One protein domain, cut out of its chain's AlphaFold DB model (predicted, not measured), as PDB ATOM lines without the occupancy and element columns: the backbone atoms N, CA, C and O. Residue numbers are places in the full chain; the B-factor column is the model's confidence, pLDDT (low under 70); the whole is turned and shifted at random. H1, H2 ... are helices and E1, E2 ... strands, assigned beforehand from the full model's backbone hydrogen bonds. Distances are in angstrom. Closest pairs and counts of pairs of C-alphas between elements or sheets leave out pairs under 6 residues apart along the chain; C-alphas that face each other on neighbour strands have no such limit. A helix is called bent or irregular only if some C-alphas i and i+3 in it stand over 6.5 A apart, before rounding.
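What this domain is: This is residues 913 to 1039 of the 1149 residues of an uncharacterized protein of Monilinia fructigena (UniProt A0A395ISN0). The model has roughly the shape of an L: a small three-strand sheet, E1 E2 E3, sits at the corner, and H2 and the long H3 lead away from it as two arms that stay apart, with short H1 beside E1 and the first residues of H3. A hairpin, E4 and E5, packs on H3 away from that sheet through E5, and two long links without named elements span and loop through the space between the arms. The printed part has 127 residues, with three named helices and five named strands in the order H1 E1 E2 E3 H2 E4 E5 H3. Both sheets are antiparallel and the class is mixed. The whole is compact, with a radius of gyration of the C-alphas of 15.7 A and spans of 45 by 44 by 26 A.

Where its parts are: Find C-alpha 918 at (103.386, -12.950, 109.684), where H1 begins; it runs to residue 925. Go on to E1, residues 930 to 934, E2, residues 938 to 942, and E3, residues 948 to 950. At C-alpha 954, (89.693, -30.363, 118.498), H2 begins and runs 24.3 A to residue 970. Next come E4, residues 986 to 989, and E5, residues 992 to 995. H3, residues 1015 to 1037, spans 31.4 A and ends at C-alpha 1037, (70.950, 3.647, 111.037). It has a kink of 32 degrees near residue 1028 and is only just irregular: C-alphas 1030 and 1033 are 7.0 A apart.

How they stand to each other: Start at the sheet E1 E2 E3, a meander, each strand the antiparallel neighbour of the one before. In the hairpin E1 and E2 you find N 932 and O 940 within hydrogen-bond range at 2.8 A; in the hairpin E2 and E3, N 949 and O 941 at 2.8 A. H1 only grazes this sheet with residues 919 to 924, H2 with 954 to 960 and H3 with 1015 to 1023. The closest C-alphas of E3 and H3 are those of Cys 948 and Ile 1019, 6.4 A apart. H3 touches H1 with residues 1015 to 1016 alone, closest at the C-alphas of Arg 921 and Val 1016, 6.5 A; their lines are only just about perpendicular, at 71 degrees. H2 and H3 are apart. Farther along H3, the closest C-alphas to E5 are those of Arg 992 and Asn 1029, 5.7 A. In the hairpin E4 and E5, N 987 and O 994 are within hydrogen-bond range at 2.9 A. Each O i to N i+4 pair is within that range in H1 and H2, and 16 of 19 are in H3.

The domain as a whole: The two C-alphas farthest apart are those of Ala 969 and Asn 1039, 46.5 A. The printed part has no cut. The links H2 to E4, 15 residues, and E5 to H3, 19 residues, are long. Mean pLDDT of the printed part is 75.4; look for values under 70 at residues 913 to 915, 934 to 937, 971 to 984, 997 to 1013 and 1036 to 1039.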
ATOM      1  N   LYS A 913      91.126  -8.800 118.243       53.78
ATOM      2  CA  LYS A 913      91.496  -8.488 116.857       53.78
ATOM      3  C   LYS A 913      92.009  -9.750 116.180       53.78
ATOM      4  O   LYS A 913      92.889 -10.417 116.727       53.78
ATOM      5  N   LEU A 914      91.518 -10.048 114.980       62.94
ATOM      6  CA  LEU A 914      91.972 -11.185 114.179       62.94
ATOM      7  C   LEU A 914      93.305 -10.856 113.491       62.94
ATOM      8  O   LEU A 914      93.501 -11.070 112.297       62.94
ATOM      9  N   GLN A 915      94.245 -10.330 114.284       66.06
ATOM     10  CA  GLN A 915      95.632 -10.102 113.919       66.06
ATOM     11  C   GLN A 915      96.282 -11.456 113.649       66.06
ATOM     12  O   GLN A 915      96.789 -12.115 114.560       66.06
ATOM     13  N   VAL A 916      96.220 -11.856 112.380       77.69
ATOM     14  CA  VAL A 916      97.048 -12.905 111.799       77.69
ATOM     15  C   VAL A 916      98.483 -12.380 111.779       77.69
ATOM     16  O   VAL A 916      98.770 -11.393 111.097       77.69
ATOM     17  N   THR A 917      99.377 -12.985 112.560       80.69
ATOM     18  CA  THR A 917     100.803 -12.614 112.551       80.69
ATOM     19  C   THR A 917     101.467 -13.025 111.225       80.69
ATOM     20  O   THR A 917     100.921 -13.859 110.497       80.69
ATOM     21  N   PRO A 918     102.656 -12.495 110.873       79.06
ATOM     22  CA  PRO A 918     103.386 -12.950 109.684       79.06
ATOM     23  C   PRO A 918     103.680 -14.461 109.691       79.06
ATOM     24  O   PRO A 918     103.625 -15.104 108.646       79.06
ATOM     25  N   GLU A 919     103.909 -15.041 110.872       81.88
ATOM     26  CA  GLU A 919     104.091 -16.483 111.070       81.88
ATOM     27  C   GLU A 919     102.783 -17.255 110.858       81.88
ATOM     28  O   GLU A 919     102.752 -18.228 110.108       81.88
ATOM     29  N   GLU A 920     101.671 -16.791 111.440       83.94
ATOM     30  CA  GLU A 920     100.343 -17.377 111.217       83.94
ATOM     31  C   GLU A 920      99.947 -17.304 109.727       83.94
ATOM     32  O   GLU A 920      99.382 -18.256 109.189       83.94
ATOM     33  N   ARG A 921     100.324 -16.228 109.017       81.69
ATOM     34  CA  ARG A 921     100.170 -16.106 107.558       81.69
ATOM     35  C   ARG A 921     101.025 -17.120 106.799       81.69
ATOM     36  O   ARG A 921     100.526 -17.731 105.859       81.69
ATOM     37  N   ALA A 922     102.278 -17.340 107.197       82.38
ATOM     38  CA  ALA A 922     103.125 -18.368 106.592       82.38
ATOM     39  C   ALA A 922     102.556 -19.785 106.809       82.38
ATOM     40  O   ALA A 922     102.576 -20.604 105.891       82.38
ATOM     41  N   ILE A 923     101.980 -20.063 107.985       83.69
ATOM     42  CA  ILE A 923     101.325 -21.344 108.293       83.69
ATOM     43  C   ILE A 923     100.071 -21.538 107.424       83.69
ATOM     44  O   ILE A 923      99.952 -22.583 106.778       83.69
ATOM     45  N   LEU A 924      99.196 -20.530 107.318       84.50
ATOM     46  CA  LEU A 924      98.021 -20.566 106.434       84.50
ATOM     47  C   LEU A 924      98.418 -20.762 104.963       84.50
ATOM     48  O   LEU A 924      97.877 -21.642 104.295       84.50
ATOM     49  N   ASN A 925      99.427 -20.028 104.486       80.19
ATOM     50  CA  ASN A 925      99.960 -20.160 103.125       80.19
ATOM     51  C   ASN A 925     100.637 -21.522 102.876       80.19
ATOM     52  O   ASN A 925     100.683 -21.979 101.737       80.19
ATOM     53  N   SER A 926     101.111 -22.209 103.923       80.75
ATOM     54  CA  SER A 926     101.592 -23.599 103.846       80.75
ATOM     55  C   SER A 926     100.467 -24.649 103.793       80.75
ATOM     56  O   SER A 926     100.741 -25.849 103.841       80.75
ATOM     57  N   GLY A 927      99.202 -24.217 103.719       79.62
ATOM     58  CA  GLY A 927      98.028 -25.089 103.680       79.62
ATOM     59  C   GLY A 927      97.617 -25.650 105.045       79.62
ATOM     60  O   GLY A 927      96.886 -26.637 105.093       79.62
ATOM     61  N   LYS A 928      98.083 -25.063 106.158       84.75
ATOM     62  CA  LYS A 928      97.847 -25.573 107.520       84.75
ATOM     63  C   LYS A 928      96.911 -24.667 108.329       84.75
ATOM     64  O   LYS A 928      97.030 -23.446 108.236       84.75
ATOM     65  N   PRO A 929      95.996 -25.231 109.137       87.75
ATOM     66  CA  PRO A 929      95.155 -24.447 110.036       87.75
ATOM     67  C   PRO A 929      95.986 -23.804 111.151       87.75
ATOM     68  O   PRO A 929      96.918 -24.413 111.685       87.75
ATOM     69  N   VAL A 930      95.615 -22.586 111.538       86.12
ATOM     70  CA  VAL A 930      96.192 -21.871 112.685       86.12
ATOM     71  C   VAL A 930      95.179 -21.869 113.819       86.12
ATOM     72  O   VAL A 930      94.049 -21.425 113.638       86.12
ATOM     73  N   HIS A 931      95.597 -22.310 115.004       87.06
ATOM     74  CA  HIS A 931      94.753 -22.347 116.197       87.06
ATOM     75  C   HIS A 931      95.186 -21.255 117.177       87.06
ATOM     76  O   HIS A 931      96.359 -21.170 117.537       87.06
ATOM     77  N   LYS A 932      94.237 -20.428 117.620       83.44
ATOM     78  CA  LYS A 932      94.463 -19.276 118.498       83.44
ATOM     79  C   LYS A 932      93.493 -19.350 119.673       83.44
ATOM     80  O   LYS A 932      92.279 -19.388 119.480       83.44
ATOM     81  N   ILE A 933      94.016 -19.398 120.897       79.06
ATOM     82  CA  ILE A 933      93.198 -19.388 122.117       79.06
ATOM     83  C   ILE A 933      93.104 -17.945 122.604       79.06
ATOM     84  O   ILE A 933      94.110 -17.309 122.905       79.06
ATOM     85  N   VAL A 934      91.881 -17.426 122.658       69.06
ATOM     86  CA  VAL A 934      91.567 -16.032 122.965       69.06
ATOM     87  C   VAL A 934      90.879 -15.937 124.328       69.06
ATOM     88  O   VAL A 934      90.001 -16.736 124.662       69.06
ATOM     89  N   SER A 935      91.287 -14.939 125.119       56.09
ATOM     90  CA  SER A 935      90.648 -14.522 126.376       56.09
ATOM     91  C   SER A 935      90.229 -15.680 127.296       56.09
ATOM     92  O   SER A 935      89.081 -15.790 127.723       56.09
ATOM     93  N   GLY A 936      91.181 -16.575 127.582       59.00
ATOM     94  CA  GLY A 936      91.084 -17.595 128.632       59.00
ATOM     95  C   GLY A 936      90.189 -18.809 128.354       59.00
ATOM     96  O   GLY A 936      90.158 -19.708 129.187       59.00
ATOM     97  N   SER A 937      89.463 -18.872 127.230       63.72
ATOM     98  CA  SER A 937      88.645 -20.060 126.889       63.72
ATOM     99  C   SER A 937      88.187 -20.173 125.430       63.72
ATOM    100  O   SER A 937      87.822 -21.265 124.999       63.72
ATOM    101  N   ILE A 938      88.188 -19.086 124.650       75.38
ATOM    102  CA  ILE A 938      87.629 -19.084 123.292       75.38
ATOM    103  C   ILE A 938      88.667 -19.655 122.324       75.38
ATOM    104  O   ILE A 938      89.634 -18.985 121.963       75.38
ATOM    105  N   ARG A 939      88.465 -20.902 121.895       81.94
ATOM    106  CA  ARG A 939      89.255 -21.530 120.830       81.94
ATOM    107  C   ARG A 939      88.806 -20.994 119.469       81.94
ATOM    108  O   ARG A 939      87.609 -20.967 119.174       81.94
ATOM    109  N   ILE A 940      89.763 -20.539 118.664       87.12
ATOM    110  CA  ILE A 940      89.567 -20.033 117.303       87.12
ATOM    111  C   ILE A 940      90.473 -20.822 116.358       87.12
ATOM    112  O   ILE A 940      91.665 -20.959 116.628       87.12
ATOM    113  N   MET A 941      89.929 -21.277 115.232       89.00
ATOM    114  CA  MET A 941      90.691 -21.836 114.117       89.00
ATOM    115  C   MET A 941      90.589 -20.897 112.913       89.00
ATOM    116  O   MET A 941      89.491 -20.575 112.456       89.00
ATOM    117  N   TYR A 942      91.731 -20.484 112.371       88.25
ATOM    118  CA  TYR A 942      91.818 -19.965 111.011       88.25
ATOM    119  C   TYR A 942      92.107 -21.121 110.062       88.25
ATOM    120  O   TYR A 942      93.049 -21.892 110.252       88.25
ATOM    121  N   THR A 943      91.283 -21.228 109.034       86.44
ATOM    122  CA  THR A 943      91.290 -22.341 108.085       86.44
ATOM    123  C   THR A 943      92.142 -21.980 106.861       86.44
ATOM    124  O   THR A 943      92.100 -20.817 106.457       86.44
ATOM    125  N   PRO A 944      92.849 -22.920 106.198       82.62
ATOM    126  CA  PRO A 944      93.630 -22.626 104.985       82.62
ATOM    127  C   PRO A 944      92.831 -21.975 103.846       82.62
ATOM    128  O   PRO A 944      93.383 -21.221 103.058       82.62
ATOM    129  N   ASN A 945      91.515 -22.208 103.791       79.00
ATOM    130  CA  ASN A 945      90.603 -21.551 102.852       79.00
ATOM    131  C   ASN A 945      90.161 -20.138 103.298       79.00
ATOM    132  O   ASN A 945      89.259 -19.566 102.693       79.00
ATOM    133  N   GLY A 946      90.750 -19.573 104.358       80.31
ATOM    134  CA  GLY A 946      90.483 -18.221 104.861       80.31
ATOM    135  C   GLY A 946      89.217 -18.058 105.709       80.31
ATOM    136  O   GLY A 946      88.672 -16.961 105.762       80.31
ATOM    137  N   ASP A 947      88.724 -19.118 106.353       82.44
ATOM    138  CA  ASP A 947      87.572 -19.056 107.267       82.44
ATOM    139  C   ASP A 947      88.009 -18.956 108.736       82.44
ATOM    140  O   ASP A 947      88.853 -19.734 109.188       82.44
ATOM    141  N   CYS A 948      87.402 -18.037 109.496       84.31
ATOM    142  CA  CYS A 948      87.567 -17.920 110.950       84.31
ATOM    143  C   CYS A 948      86.436 -18.668 111.675       84.31
ATOM    144  O   CYS A 948      85.292 -18.212 111.704       84.31
ATOM    145  N   VAL A 949      86.766 -19.806 112.282       85.25
ATOM    146  CA  VAL A 949      85.847 -20.667 113.038       85.25
ATOM    147  C   VAL A 949      86.118 -20.512 114.538       85.25
ATOM    148  O   VAL A 949      87.253 -20.258 114.937       85.25
ATOM    149  N   ARG A 950      85.088 -20.604 115.390       86.25
ATOM    150  CA  ARG A 950      85.190 -20.343 116.840       86.25
ATOM    151  C   ARG A 950      84.373 -21.343 117.654       86.25
ATOM    152  O   ARG A 950      83.319 -21.773 117.196       86.25
ATOM    153  N   ASN A 951      84.814 -21.618 118.883       82.06
ATOM    154  CA  ASN A 951      84.134 -22.467 119.874       82.06
ATOM    155  C   ASN A 951      83.884 -23.923 119.423       82.06
ATOM    156  O   ASN A 951      82.923 -24.542 119.874       82.06
ATOM    157  N   LEU A 952      84.743 -24.467 118.556       83.31
ATOM    158  CA  LEU A 952      84.784 -25.900 118.254       83.31
ATOM    159  C   LEU A 952      85.764 -26.628 119.184       83.31
ATOM    160  O   LEU A 952      86.739 -26.043 119.659       83.31
ATOM    161  N   ASN A 953      85.519 -27.914 119.422       85.06
ATOM    162  CA  ASN A 953      86.493 -28.825 120.023       85.06
ATOM    163  C   ASN A 953      87.510 -29.315 118.974       85.06
ATOM    164  O   ASN A 953      87.263 -29.221 117.775       85.06
ATOM    165  N   ALA A 954      88.636 -29.892 119.408       84.12
ATOM    166  CA  ALA A 954      89.693 -30.363 118.498       84.12
ATOM    167  C   ALA A 954      89.186 -31.364 117.437       84.12
ATOM    168  O   ALA A 954      89.505 -31.236 116.259       84.12
ATOM    169  N   GLU A 955      88.347 -32.315 117.852       85.38
ATOM    170  CA  GLU A 955      87.720 -33.318 116.977       85.38
ATOM    171  C   GLU A 955      86.730 -32.687 115.977       85.38
ATOM    172  O   GLU A 955      86.547 -33.173 114.862       85.38
ATOM    173  N   GLU A 956      86.093 -31.577 116.357       86.06
ATOM    174  CA  GLU A 956      85.144 -30.852 115.507       86.06
ATOM    175  C   GLU A 956      85.861 -29.940 114.504       86.06
ATOM    176  O   GLU A 956      85.380 -29.780 113.383       86.06
ATOM    177  N   GLU A 957      87.021 -29.386 114.868       87.94
ATOM    178  CA  GLU A 957      87.918 -28.669 113.954       87.94
ATOM    179  C   GLU A 957      88.504 -29.610 112.894       87.94
ATOM    180  O   GLU A 957      88.435 -29.301 111.705       87.94
ATOM    181  N   GLU A 958      89.002 -30.787 113.290       87.44
ATOM    182  CA  GLU A 958      89.489 -31.809 112.352       87.44
ATOM    183  C   GLU A 958      88.376 -32.268 111.397       87.44
ATOM    184  O   GLU A 958      88.560 -32.278 110.179       87.44
ATOM    185  N   ARG A 959      87.175 -32.537 111.923       88.25
ATOM    186  CA  ARG A 959      86.005 -32.882 111.104       88.25
ATOM    187  C   ARG A 959      85.550 -31.736 110.192       88.25
ATOM    188  O   ARG A 959      85.082 -31.990 109.084       88.25
ATOM    189  N   PHE A 960      85.670 -30.479 110.620       88.19
ATOM    190  CA  PHE A 960      85.386 -29.319 109.770       88.19
ATOM    191  C   PHE A 960      86.386 -29.227 108.608       88.19
ATOM    192  O   PHE A 960      85.978 -29.002 107.468       88.19
ATOM    193  N   LEU A 961      87.674 -29.466 108.872       88.00
ATOM    194  CA  LEU A 961      88.724 -29.522 107.852       88.00
ATOM    195  C   LEU A 961      88.494 -30.675 106.862       88.00
ATOM    196  O   LEU A 961      88.587 -30.454 105.655       88.00
ATOM    197  N   GLU A 962      88.126 -31.869 107.341       88.12
ATOM    198  CA  GLU A 962      87.754 -33.012 106.493       88.12
ATOM    199  C   GLU A 962      86.562 -32.666 105.584       88.12
ATOM    200  O   GLU A 962      86.621 -32.860 104.368       88.12
ATOM    201  N   LEU A 963      85.492 -32.096 106.152       87.25
ATOM    202  CA  LEU A 963      84.307 -31.687 105.397       87.25
ATOM    203  C   LEU A 963      84.630 -30.605 104.361       87.25
ATOM    204  O   LEU A 963      84.131 -30.683 103.239       87.25
ATOM    205  N   GLN A 964      85.481 -29.627 104.683       84.25
ATOM    206  CA  GLN A 964      85.855 -28.587 103.723       84.25
ATOM    207  C   GLN A 964      86.797 -29.117 102.628       84.25
ATOM    208  O   GLN A 964      86.650 -28.735 101.467       84.25
ATOM    209  N   ALA A 965      87.706 -30.043 102.949       82.50
ATOM    210  CA  ALA A 965      88.532 -30.738 101.961       82.50
ATOM    211  C   ALA A 965      87.685 -31.629 101.033       82.50
ATOM    212  O   ALA A 965      87.904 -31.652  99.821       82.50
ATOM    213  N   ARG A 966      86.658 -32.301 101.571       84.38
ATOM    214  CA  ARG A 966      85.673 -33.044 100.776       84.38
ATOM    215  C   ARG A 966      84.875 -32.122  99.856       84.38
ATOM    216  O   ARG A 966      84.750 -32.427  98.675       84.38
ATOM    217  N   LEU A 967      84.401 -30.978 100.356       80.31
ATOM    218  CA  LEU A 967      83.750 -29.959  99.524       80.31
ATOM    219  C   LEU A 967      84.697 -29.408  98.444       80.31
ATOM    220  O   LEU A 967      84.233 -29.109  97.352       80.31
ATOM    221  N   ALA A 968      86.008 -29.326  98.693       75.19
ATOM    222  CA  ALA A 968      86.995 -28.936  97.679       75.19
ATOM    223  C   ALA A 968      87.180 -29.991  96.579       75.19
ATOM    224  O   ALA A 968      87.361 -29.632  95.419       75.19
ATOM    225  N   ALA A 969      87.107 -31.279  96.927       74.69
ATOM    226  CA  ALA A 969      87.154 -32.375  95.961       74.69
ATOM    227  C   ALA A 969      85.843 -32.520  95.159       74.69
ATOM    228  O   ALA A 969      85.876 -32.912  93.994       74.69
ATOM    229  N   GLU A 970      84.696 -32.208  95.770       72.25
ATOM    230  CA  GLU A 970      83.368 -32.294  95.145       72.25
ATOM    231  C   GLU A 970      83.027 -31.052  94.295       72.25
ATOM    232  O   GLU A 970      82.322 -31.156  93.290       72.25
ATOM    233  N   ALA A 971      83.577 -29.879  94.636       67.06
ATOM    234  CA  ALA A 971      83.415 -28.633  93.886       67.06
ATOM    235  C   ALA A 971      84.290 -28.599  92.614       67.06
ATOM    236  O   ALA A 971      85.251 -27.839  92.492       67.06
ATOM    237  N   GLY A 972      83.936 -29.444  91.643       57.84
ATOM    238  CA  GLY A 972      84.548 -29.469  90.316       57.84
ATOM    239  C   GLY A 972      84.263 -28.212  89.471       57.84
ATOM    240  O   GLY A 972      83.480 -27.345  89.866       57.84
ATOM    241  N   PRO A 973      84.833 -28.117  88.252       56.56
ATOM    242  CA  PRO A 973      84.709 -26.944  87.374       56.56
ATOM    243  C   PRO A 973      83.284 -26.670  86.852       56.56
ATOM    244  O   PRO A 973      83.068 -25.699  86.133       56.56
ATOM    245  N   THR A 974      82.311 -27.514  87.201       55.94
ATOM    246  CA  THR A 974      80.879 -27.362  86.908       55.94
ATOM    247  C   THR A 974      80.075 -26.787  88.086       55.94
ATOM    248  O   THR A 974      78.850 -26.695  87.996       55.94
ATOM    249  N   ALA A 975      80.726 -26.400  89.189       64.12
ATOM    250  CA  ALA A 975      80.072 -25.792  90.345       64.12
ATOM    251  C   ALA A 975      79.362 -24.477  89.963       64.12
ATOM    252  O   ALA A 975      79.988 -23.508  89.534       64.12
ATOM    253  N   PHE A 976      78.036 -24.432  90.125       66.81
ATOM    254  CA  PHE A 976      77.234 -23.272  89.735       66.81
ATOM    255  C   PHE A 976      77.469 -22.074  90.669       66.81
ATOM    256  O   PHE A 976      76.978 -22.040  91.799       66.81
ATOM    257  N   VAL A 977      78.150 -21.047  90.157       64.56
ATOM    258  CA  VAL A 977      78.210 -19.715  90.770       64.56
ATOM    259  C   VAL A 977      77.226 -18.802  90.039       64.56
ATOM    260  O   VAL A 977      77.361 -18.548  88.844       64.56
ATOM    261  N   SER A 978      76.222 -18.288  90.754       63.75
ATOM    262  CA  SER A 978      75.282 -17.308  90.191       63.75
ATOM    263  C   SER A 978      76.005 -16.011  89.823       63.75
ATOM    264  O   SER A 978      76.785 -15.492  90.621       63.75
ATOM    265  N   ALA A 979      75.682 -15.422  88.667       63.59
ATOM    266  CA  ALA A 979      76.261 -14.151  88.217       63.59
ATOM    267  C   ALA A 979      76.096 -13.007  89.242       63.59
ATOM    268  O   ALA A 979      76.980 -12.162  89.373       63.59
ATOM    269  N   LYS A 980      75.026 -13.029  90.056       60.50
ATOM    270  CA  LYS A 980      74.801 -12.077  91.167       60.50
ATOM    271  C   LYS A 980      75.863 -12.158  92.284       60.50
ATOM    272  O   LYS A 980      75.936 -11.258  93.116       60.50
ATOM    273  N   HIS A 981      76.693 -13.202  92.283       60.00
ATOM    274  CA  HIS A 981      77.821 -13.417  93.189       60.00
ATOM    275  C   HIS A 981      79.190 -13.344  92.485       60.00
ATOM    276  O   HIS A 981      80.209 -13.569  93.126       60.00
ATOM    277  N   SER A 982      79.243 -13.002  91.191       57.03
ATOM    278  CA  SER A 982      80.500 -12.895  90.431       57.03
ATOM    279  C   SER A 982      81.240 -11.559  90.623       57.03
ATOM    280  O   SER A 982      82.306 -11.366  90.038       57.03
ATOM    281  N   SER A 983      80.683 -10.612  91.385       61.19
ATOM    282  CA  SER A 983      81.295  -9.300  91.629       61.19
ATOM    283  C   SER A 983      82.171  -9.308  92.881       61.19
ATOM    284  O   SER A 983      81.767  -9.784  93.937       61.19
ATOM    285  N   THR A 984      83.365  -8.724  92.806       63.25
ATOM    286  CA  THR A 984      84.242  -8.556  93.972       63.25
ATOM    287  C   THR A 984      83.706  -7.462  94.899       63.25
ATOM    288  O   THR A 984      83.642  -6.301  94.497       63.25
ATOM    289  N   GLY A 985      83.360  -7.793  96.147       75.50
ATOM    290  CA  GLY A 985      82.922  -6.795  97.130       75.50
ATOM    291  C   GLY A 985      81.995  -7.355  98.206       75.50
ATOM    292  O   GLY A 985      82.170  -8.482  98.666       75.50
ATOM    293  N   PHE A 986      81.012  -6.550  98.604       81.56
ATOM    294  CA  PHE A 986      79.920  -6.940  99.495       81.56
ATOM    295  C   PHE A 986      78.621  -6.242  99.077       81.56
ATOM    296  O   PHE A 986      78.652  -5.153  98.505       81.56
ATOM    297  N   ASN A 987      77.484  -6.849  99.406       82.94
ATOM    298  CA  ASN A 987      76.148  -6.310  99.178       82.94
ATOM    299  C   ASN A 987      75.454  -6.039 100.520       82.94
ATOM    300  O   ASN A 987      75.701  -6.727 101.512       82.94
ATOM    301  N   LEU A 988      74.558  -5.047 100.552       84.56
ATOM    302  CA  LEU A 988      73.750  -4.750 101.735       84.56
ATOM    303  C   LEU A 988      72.427  -5.533 101.684       84.56
ATOM    304  O   LEU A 988      71.462  -5.110 101.050       84.56
ATOM    305  N   VAL A 989      72.377  -6.682 102.358       79.75
ATOM    306  CA  VAL A 989      71.209  -7.572 102.406       79.75
ATOM    307  C   VAL A 989      70.494  -7.388 103.742       79.75
ATOM    308  O   VAL A 989      71.038  -7.703 104.795       79.75
ATOM    309  N   GLY A 990      69.269  -6.851 103.719       81.06
ATOM    310  CA  GLY A 990      68.440  -6.695 104.925       81.06
ATOM    311  C   GLY A 990      69.065  -5.820 106.022       81.06
ATOM    312  O   GLY A 990      68.871  -6.100 107.202       81.06
ATOM    313  N   GLY A 991      69.848  -4.800 105.646       81.62
ATOM    314  CA  GLY A 991      70.591  -3.964 106.599       81.62
ATOM    315  C   GLY A 991      71.864  -4.617 107.150       81.62
ATOM    316  O   GLY A 991      72.341  -4.220 108.208       81.62
ATOM    317  N   ARG A 992      72.420  -5.627 106.466       82.50
ATOM    318  CA  ARG A 992      73.713  -6.245 106.797       82.50
ATOM    319  C   ARG A 992      74.636  -6.297 105.588       82.50
ATOM    320  O   ARG A 992      74.191  -6.602 104.487       82.50
ATOM    321  N   ALA A 993      75.918  -6.025 105.796       86.88
ATOM    322  CA  ALA A 993      76.955  -6.235 104.796       86.88
ATOM    323  C   ALA A 993      77.275  -7.735 104.703       86.88
ATOM    324  O   ALA A 993      77.658  -8.351 105.698       86.88
ATOM    325  N   VAL A 994      77.096  -8.316 103.518       82.94
ATOM    326  CA  VAL A 994      77.317  -9.741 103.218       82.94
ATOM    327  C   VAL A 994      78.319  -9.832 102.062       82.94
ATOM    328  O   VAL A 994      78.134  -9.103 101.085       82.94
ATOM    329  N   PRO A 995      79.375 -10.666 102.138       79.31
ATOM    330  CA  PRO A 995      80.374 -10.754 101.074       79.31
ATOM    331  C   PRO A 995      79.749 -11.227  99.756       79.31
ATOM    332  O   PRO A 995      78.835 -12.054  99.746       79.31
ATOM    333  N   ASN A 996      80.267 -10.718  98.639       74.00
ATOM    334  CA  ASN A 996      79.876 -11.175  97.311       74.00
ATOM    335  C   ASN A 996      80.783 -12.335  96.887       74.00
ATOM    336  O   ASN A 996      82.006 -12.212  96.910       74.00
ATOM    337  N   GLY A 997      80.162 -13.456  96.526       69.00
ATOM    338  CA  GLY A 997      80.824 -14.717  96.203       69.00
ATOM    339  C   GLY A 997      79.919 -15.904  96.550       69.00
ATOM    340  O   GLY A 997      78.803 -15.698  97.045       69.00
ATOM    341  N   PRO A 998      80.366 -17.151  96.321       65.75
ATOM    342  CA  PRO A 998      79.819 -18.289  97.055       65.75
ATOM    343  C   PRO A 998      80.006 -18.074  98.578       65.75
ATOM    344  O   PRO A 998      80.906 -17.332  98.982       65.75
ATOM    345  N   PRO A 999      79.179 -18.693  99.448       64.81
ATOM    346  CA  PRO A 999      79.341 -18.582 100.902       64.81
ATOM    347  C   PRO A 999      80.751 -18.986 101.347       64.81
ATOM    348  O   PRO A 999      81.291 -19.947 100.806       64.81
ATOM    349  N   SER A1000      81.322 -18.296 102.344       63.53
ATOM    350  CA  SER A1000      82.761 -18.370 102.668       63.53
ATOM    351  C   SER A1000      83.296 -19.800 102.824       63.53
ATOM    352  O   SER A1000      84.379 -20.100 102.333       63.53
ATOM    353  N   TYR A1001      82.506 -20.682 103.441       63.84
ATOM    354  CA  TYR A1001      82.835 -22.085 103.693       63.84
ATOM    355  C   TYR A1001      83.068 -22.915 102.427       63.84
ATOM    356  O   TYR A1001      83.731 -23.949 102.505       63.84
ATOM    357  N   PHE A1002      82.543 -22.497 101.271       63.91
ATOM    358  CA  PHE A1002      82.894 -23.129 100.007       63.91
ATOM    359  C   PHE A1002      84.312 -22.710  99.604       63.91
ATOM    360  O   PHE A1002      84.611 -21.514  99.558       63.91
ATOM    361  N   PRO A1003      85.193 -23.672  99.283       60.78
ATOM    362  CA  PRO A1003      86.526 -23.355  98.810       60.78
ATOM    363  C   PRO A1003      86.439 -22.560  97.510       60.78
ATOM    364  O   PRO A1003      85.603 -22.829  96.643       60.78
ATOM    365  N   SER A1004      87.321 -21.572  97.378       58.41
ATOM    366  CA  SER A1004      87.375 -20.694  96.209       58.41
ATOM    367  C   SER A1004      87.933 -21.444  94.999       58.41
ATOM    368  O   SER A1004      89.110 -21.319  94.666       58.41
ATOM    369  N   THR A1005      87.090 -22.258  94.360       51.22
ATOM    370  CA  THR A1005      87.476 -23.056  93.193       51.22
ATOM    371  C   THR A1005      88.045 -22.179  92.080       51.22
ATOM    372  O   THR A1005      87.593 -21.057  91.849       51.22
ATOM    373  N   LEU A1006      88.983 -22.735  91.314       47.12
ATOM    374  CA  LEU A1006      89.609 -22.058  90.174       47.12
ATOM    375  C   LEU A1006      88.634 -21.773  89.003       47.12
ATOM    376  O   LEU A1006      89.048 -21.241  87.979       47.12
ATOM    377  N   ALA A1007      87.357 -22.150  89.142       43.50
ATOM    378  CA  ALA A1007      86.285 -21.926  88.174       43.50
ATOM    379  C   ALA A1007      85.545 -20.587  88.370       43.50
ATOM    380  O   ALA A1007      84.826 -20.150  87.472       43.50
ATOM    381  N   SER A1008      85.722 -19.897  89.506       49.44
ATOM    382  CA  SER A1008      85.325 -18.489  89.600       49.44
ATOM    383  C   SER A1008      86.364 -17.617  88.894       49.44
ATOM    384  O   SER A1008      87.522 -17.608  89.298       49.44
ATOM    385  N   ASN A1009      85.950 -16.823  87.902       43.06
ATOM    386  CA  ASN A1009      86.841 -15.908  87.162       43.06
ATOM    387  C   ASN A1009      87.407 -14.743  88.012       43.06
ATOM    388  O   ASN A1009      88.163 -13.915  87.510       43.06
ATOM    389  N   SER A1010      87.048 -14.661  89.296       52.66
ATOM    390  CA  SER A1010      87.717 -13.835  90.300       52.66
ATOM    391  C   SER A1010      88.912 -14.581  90.895       52.66
ATOM    392  O   SER A1010      88.737 -15.689  91.403       52.66
ATOM    393  N   THR A1011      90.092 -13.957  90.909       54.38
ATOM    394  CA  THR A1011      91.299 -14.499  91.555       54.38
ATOM    395  C   THR A1011      90.988 -14.997  92.974       54.38
ATOM    396  O   THR A1011      90.448 -14.211  93.763       54.38
ATOM    397  N   PRO A1012      91.318 -16.256  93.331       61.19
ATOM    398  CA  PRO A1012      91.108 -16.751  94.685       61.19
ATOM    399  C   PRO A1012      91.919 -15.895  95.660       61.19
ATOM    400  O   PRO A1012      93.113 -15.657  95.470       61.19
ATOM    401  N   LEU A1013      91.243 -15.381  96.680       66.00
ATOM    402  CA  LEU A1013      91.849 -14.487  97.658       66.00
ATOM    403  C   LEU A1013      92.738 -15.266  98.628       66.00
ATOM    404  O   LEU A1013      92.331 -16.310  99.132       66.00
ATOM    405  N   ASP A1014      93.916 -14.703  98.924       78.56
ATOM    406  CA  ASP A1014      94.774 -15.113 100.045       78.56
ATOM    407  C   ASP A1014      93.903 -15.329 101.293       78.56
ATOM    408  O   ASP A1014      93.063 -14.483 101.622       78.56
ATOM    409  N   ALA A1015      94.102 -16.459 101.976       80.44
ATOM    410  CA  ALA A1015      93.387 -16.835 103.189       80.44
ATOM    411  C   ALA A1015      93.328 -15.681 104.205       80.44
ATOM    412  O   ALA A1015      92.276 -15.404 104.781       80.44
ATOM    413  N   VAL A1016      94.427 -14.941 104.363       81.94
ATOM    414  CA  VAL A1016      94.521 -13.776 105.248       81.94
ATOM    415  C   VAL A1016      93.729 -12.587 104.702       81.94
ATOM    416  O   VAL A1016      93.011 -11.934 105.455       81.94
ATOM    417  N   SER A1017      93.768 -12.336 103.391       82.31
ATOM    418  CA  SER A1017      92.934 -11.312 102.738       82.31
ATOM    419  C   SER A1017      91.439 -11.661 102.707       82.31
ATOM    420  O   SER A1017      90.611 -10.776 102.477       82.31
ATOM    421  N   LYS A1018      91.061 -12.927 102.927       81.44
ATOM    422  CA  LYS A1018      89.676 -13.338 103.191       81.44
ATOM    423  C   LYS A1018      89.299 -13.102 104.657       81.44
ATOM    424  O   LYS A1018      88.348 -12.364 104.895       81.44
ATOM    425  N   ILE A1019      90.104 -13.576 105.613       82.25
ATOM    426  CA  ILE A1019      89.897 -13.344 107.058       82.25
ATOM    427  C   ILE A1019      89.762 -11.842 107.371       82.25
ATOM    428  O   ILE A1019      88.827 -11.440 108.061       82.25
ATOM    429  N   GLN A1020      90.631 -10.995 106.810       83.94
ATOM    430  CA  GLN A1020      90.584  -9.536 106.994       83.94
ATOM    431  C   GLN A1020      89.325  -8.887 106.394       83.94
ATOM    432  O   GLN A1020      88.795  -7.933 106.964       83.94
ATOM    433  N   ARG A1021      88.810  -9.398 105.266       84.25
ATOM    434  CA  ARG A1021      87.527  -8.941 104.702       84.25
ATOM    435  C   ARG A1021      86.382  -9.302 105.630       84.25
ATOM    436  O   ARG A1021      85.543  -8.448 105.889       84.25
ATOM    437  N   ASP A1022      86.346 -10.529 106.129       82.31
ATOM    438  CA  ASP A1022      85.239 -10.994 106.962       82.31
ATOM    439  C   ASP A1022      85.273 -10.330 108.356       82.31
ATOM    440  O   ASP A1022      84.219  -9.987 108.895       82.31
ATOM    441  N   GLU A1023      86.460  -9.997 108.887       83.56
ATOM    442  CA  GLU A1023      86.610  -9.105 110.048       83.56
ATOM    443  C   GLU A1023      86.077  -7.691 109.757       83.56
ATOM    444  O   GLU A1023      85.278  -7.161 110.534       83.56
ATOM    445  N   ALA A1024      86.450  -7.091 108.620       85.12
ATOM    446  CA  ALA A1024      85.966  -5.770 108.219       85.12
ATOM    447  C   ALA A1024      84.443  -5.746 107.993       85.12
ATOM    448  O   ALA A1024      83.775  -4.793 108.395       85.12
ATOM    449  N   LEU A1025      83.864  -6.804 107.419       86.31
ATOM    450  CA  LEU A1025      82.416  -6.948 107.253       86.31
ATOM    451  C   LEU A1025      81.710  -7.154 108.597       86.31
ATOM    452  O   LEU A1025      80.640  -6.581 108.810       86.31
ATOM    453  N   ASN A1026      82.302  -7.890 109.540       85.44
ATOM    454  CA  ASN A1026      81.785  -7.962 110.906       85.44
ATOM    455  C   ASN A1026      81.823  -6.586 111.597       85.44
ATOM    456  O   ASN A1026      80.818  -6.167 112.167       85.44
ATOM    457  N   TYR A1027      82.922  -5.834 111.474       86.69
ATOM    458  CA  TYR A1027      83.025  -4.463 111.990       86.69
ATOM    459  C   TYR A1027      81.973  -3.528 111.362       86.69
ATOM    460  O   TYR A1027      81.317  -2.754 112.065       86.69
ATOM    461  N   ILE A1028      81.743  -3.642 110.049       86.94
ATOM    462  CA  ILE A1028      80.695  -2.894 109.344       86.94
ATOM    463  C   ILE A1028      79.303  -3.239 109.897       86.94
ATOM    464  O   ILE A1028      78.516  -2.335 110.169       86.94
ATOM    465  N   ASN A1029      79.013  -4.521 110.126       88.12
ATOM    466  CA  ASN A1029      77.744  -4.980 110.693       88.12
ATOM    467  C   ASN A1029      77.542  -4.592 112.169       88.12
ATOM    468  O   ASN A1029      76.409  -4.354 112.581       88.12
ATOM    469  N   GLN A1030      78.613  -4.536 112.964       87.75
ATOM    470  CA  GLN A1030      78.542  -4.318 114.411       87.75
ATOM    471  C   GLN A1030      78.598  -2.834 114.809       87.75
ATOM    472  O   GLN A1030      77.959  -2.446 115.784       87.75
ATOM    473  N   PHE A1031      79.324  -2.000 114.056       84.56
ATOM    474  CA  PHE A1031      79.566  -0.595 114.413       84.56
ATOM    475  C   PHE A1031      79.137   0.395 113.327       84.56
ATOM    476  O   PHE A1031      78.510   1.411 113.636       84.56
ATOM    477  N   VAL A1032      79.432   0.120 112.052       85.56
ATOM    478  CA  VAL A1032      79.190   1.092 110.969       85.56
ATOM    479  C   VAL A1032      77.703   1.187 110.623       85.56
ATOM    480  O   VAL A1032      77.125   2.261 110.738       85.56
ATOM    481  N   ILE A1033      77.041   0.085 110.262       84.25
ATOM    482  CA  ILE A1033      75.614   0.120 109.902       84.25
ATOM    483  C   ILE A1033      74.742   0.561 111.095       84.25
ATOM    484  O   ILE A1033      73.938   1.475 110.912       84.25
ATOM    485  N   PRO A1034      74.928   0.056 112.335       84.31
ATOM    486  CA  PRO A1034      74.162   0.543 113.484       84.31
ATOM    487  C   PRO A1034      74.345   2.043 113.755       84.31
ATOM    488  O   PRO A1034      73.358   2.730 114.019       84.31
ATOM    489  N   SER A1035      75.558   2.596 113.625       76.38
ATOM    490  CA  SER A1035      75.767   4.042 113.805       76.38
ATOM    491  C   SER A1035      75.152   4.874 112.671       76.38
ATOM    492  O   SER A1035      74.560   5.922 112.950       76.38
ATOM    493  N   LEU A1036      75.184   4.383 111.427       69.38
ATOM    494  CA  LEU A1036      74.514   4.996 110.275       69.38
ATOM    495  C   LEU A1036      72.979   4.906 110.336       69.38
ATOM    496  O   LEU A1036      72.313   5.824 109.856       69.38
ATOM    497  N   SER A1037      72.408   3.869 110.960       59.59
ATOM    498  CA  SER A1037      70.950   3.647 111.037       59.59
ATOM    499  C   SER A1037      70.195   4.767 111.775       59.59
ATOM    500  O   SER A1037      69.026   5.041 111.486       59.59
ATOM    501  N   ASN A1038      70.892   5.507 112.649       59.50
ATOM    502  CA  ASN A1038      70.406   6.746 113.269       59.50
ATOM    503  C   ASN A1038      70.036   7.832 112.237       59.50
ATOM    504  O   ASN A1038      69.273   8.751 112.540       59.50
ATOM    505  N   ASN A1039      70.556   7.744 111.010       57.25
ATOM    506  CA  ASN A1039      70.265   8.652 109.910       57.25
ATOM    507  C   ASN A1039      69.356   7.972 108.871       57.25
ATOM    508  O   ASN A1039      69.799   7.487 107.833       57.25
TER     509      ASN A1039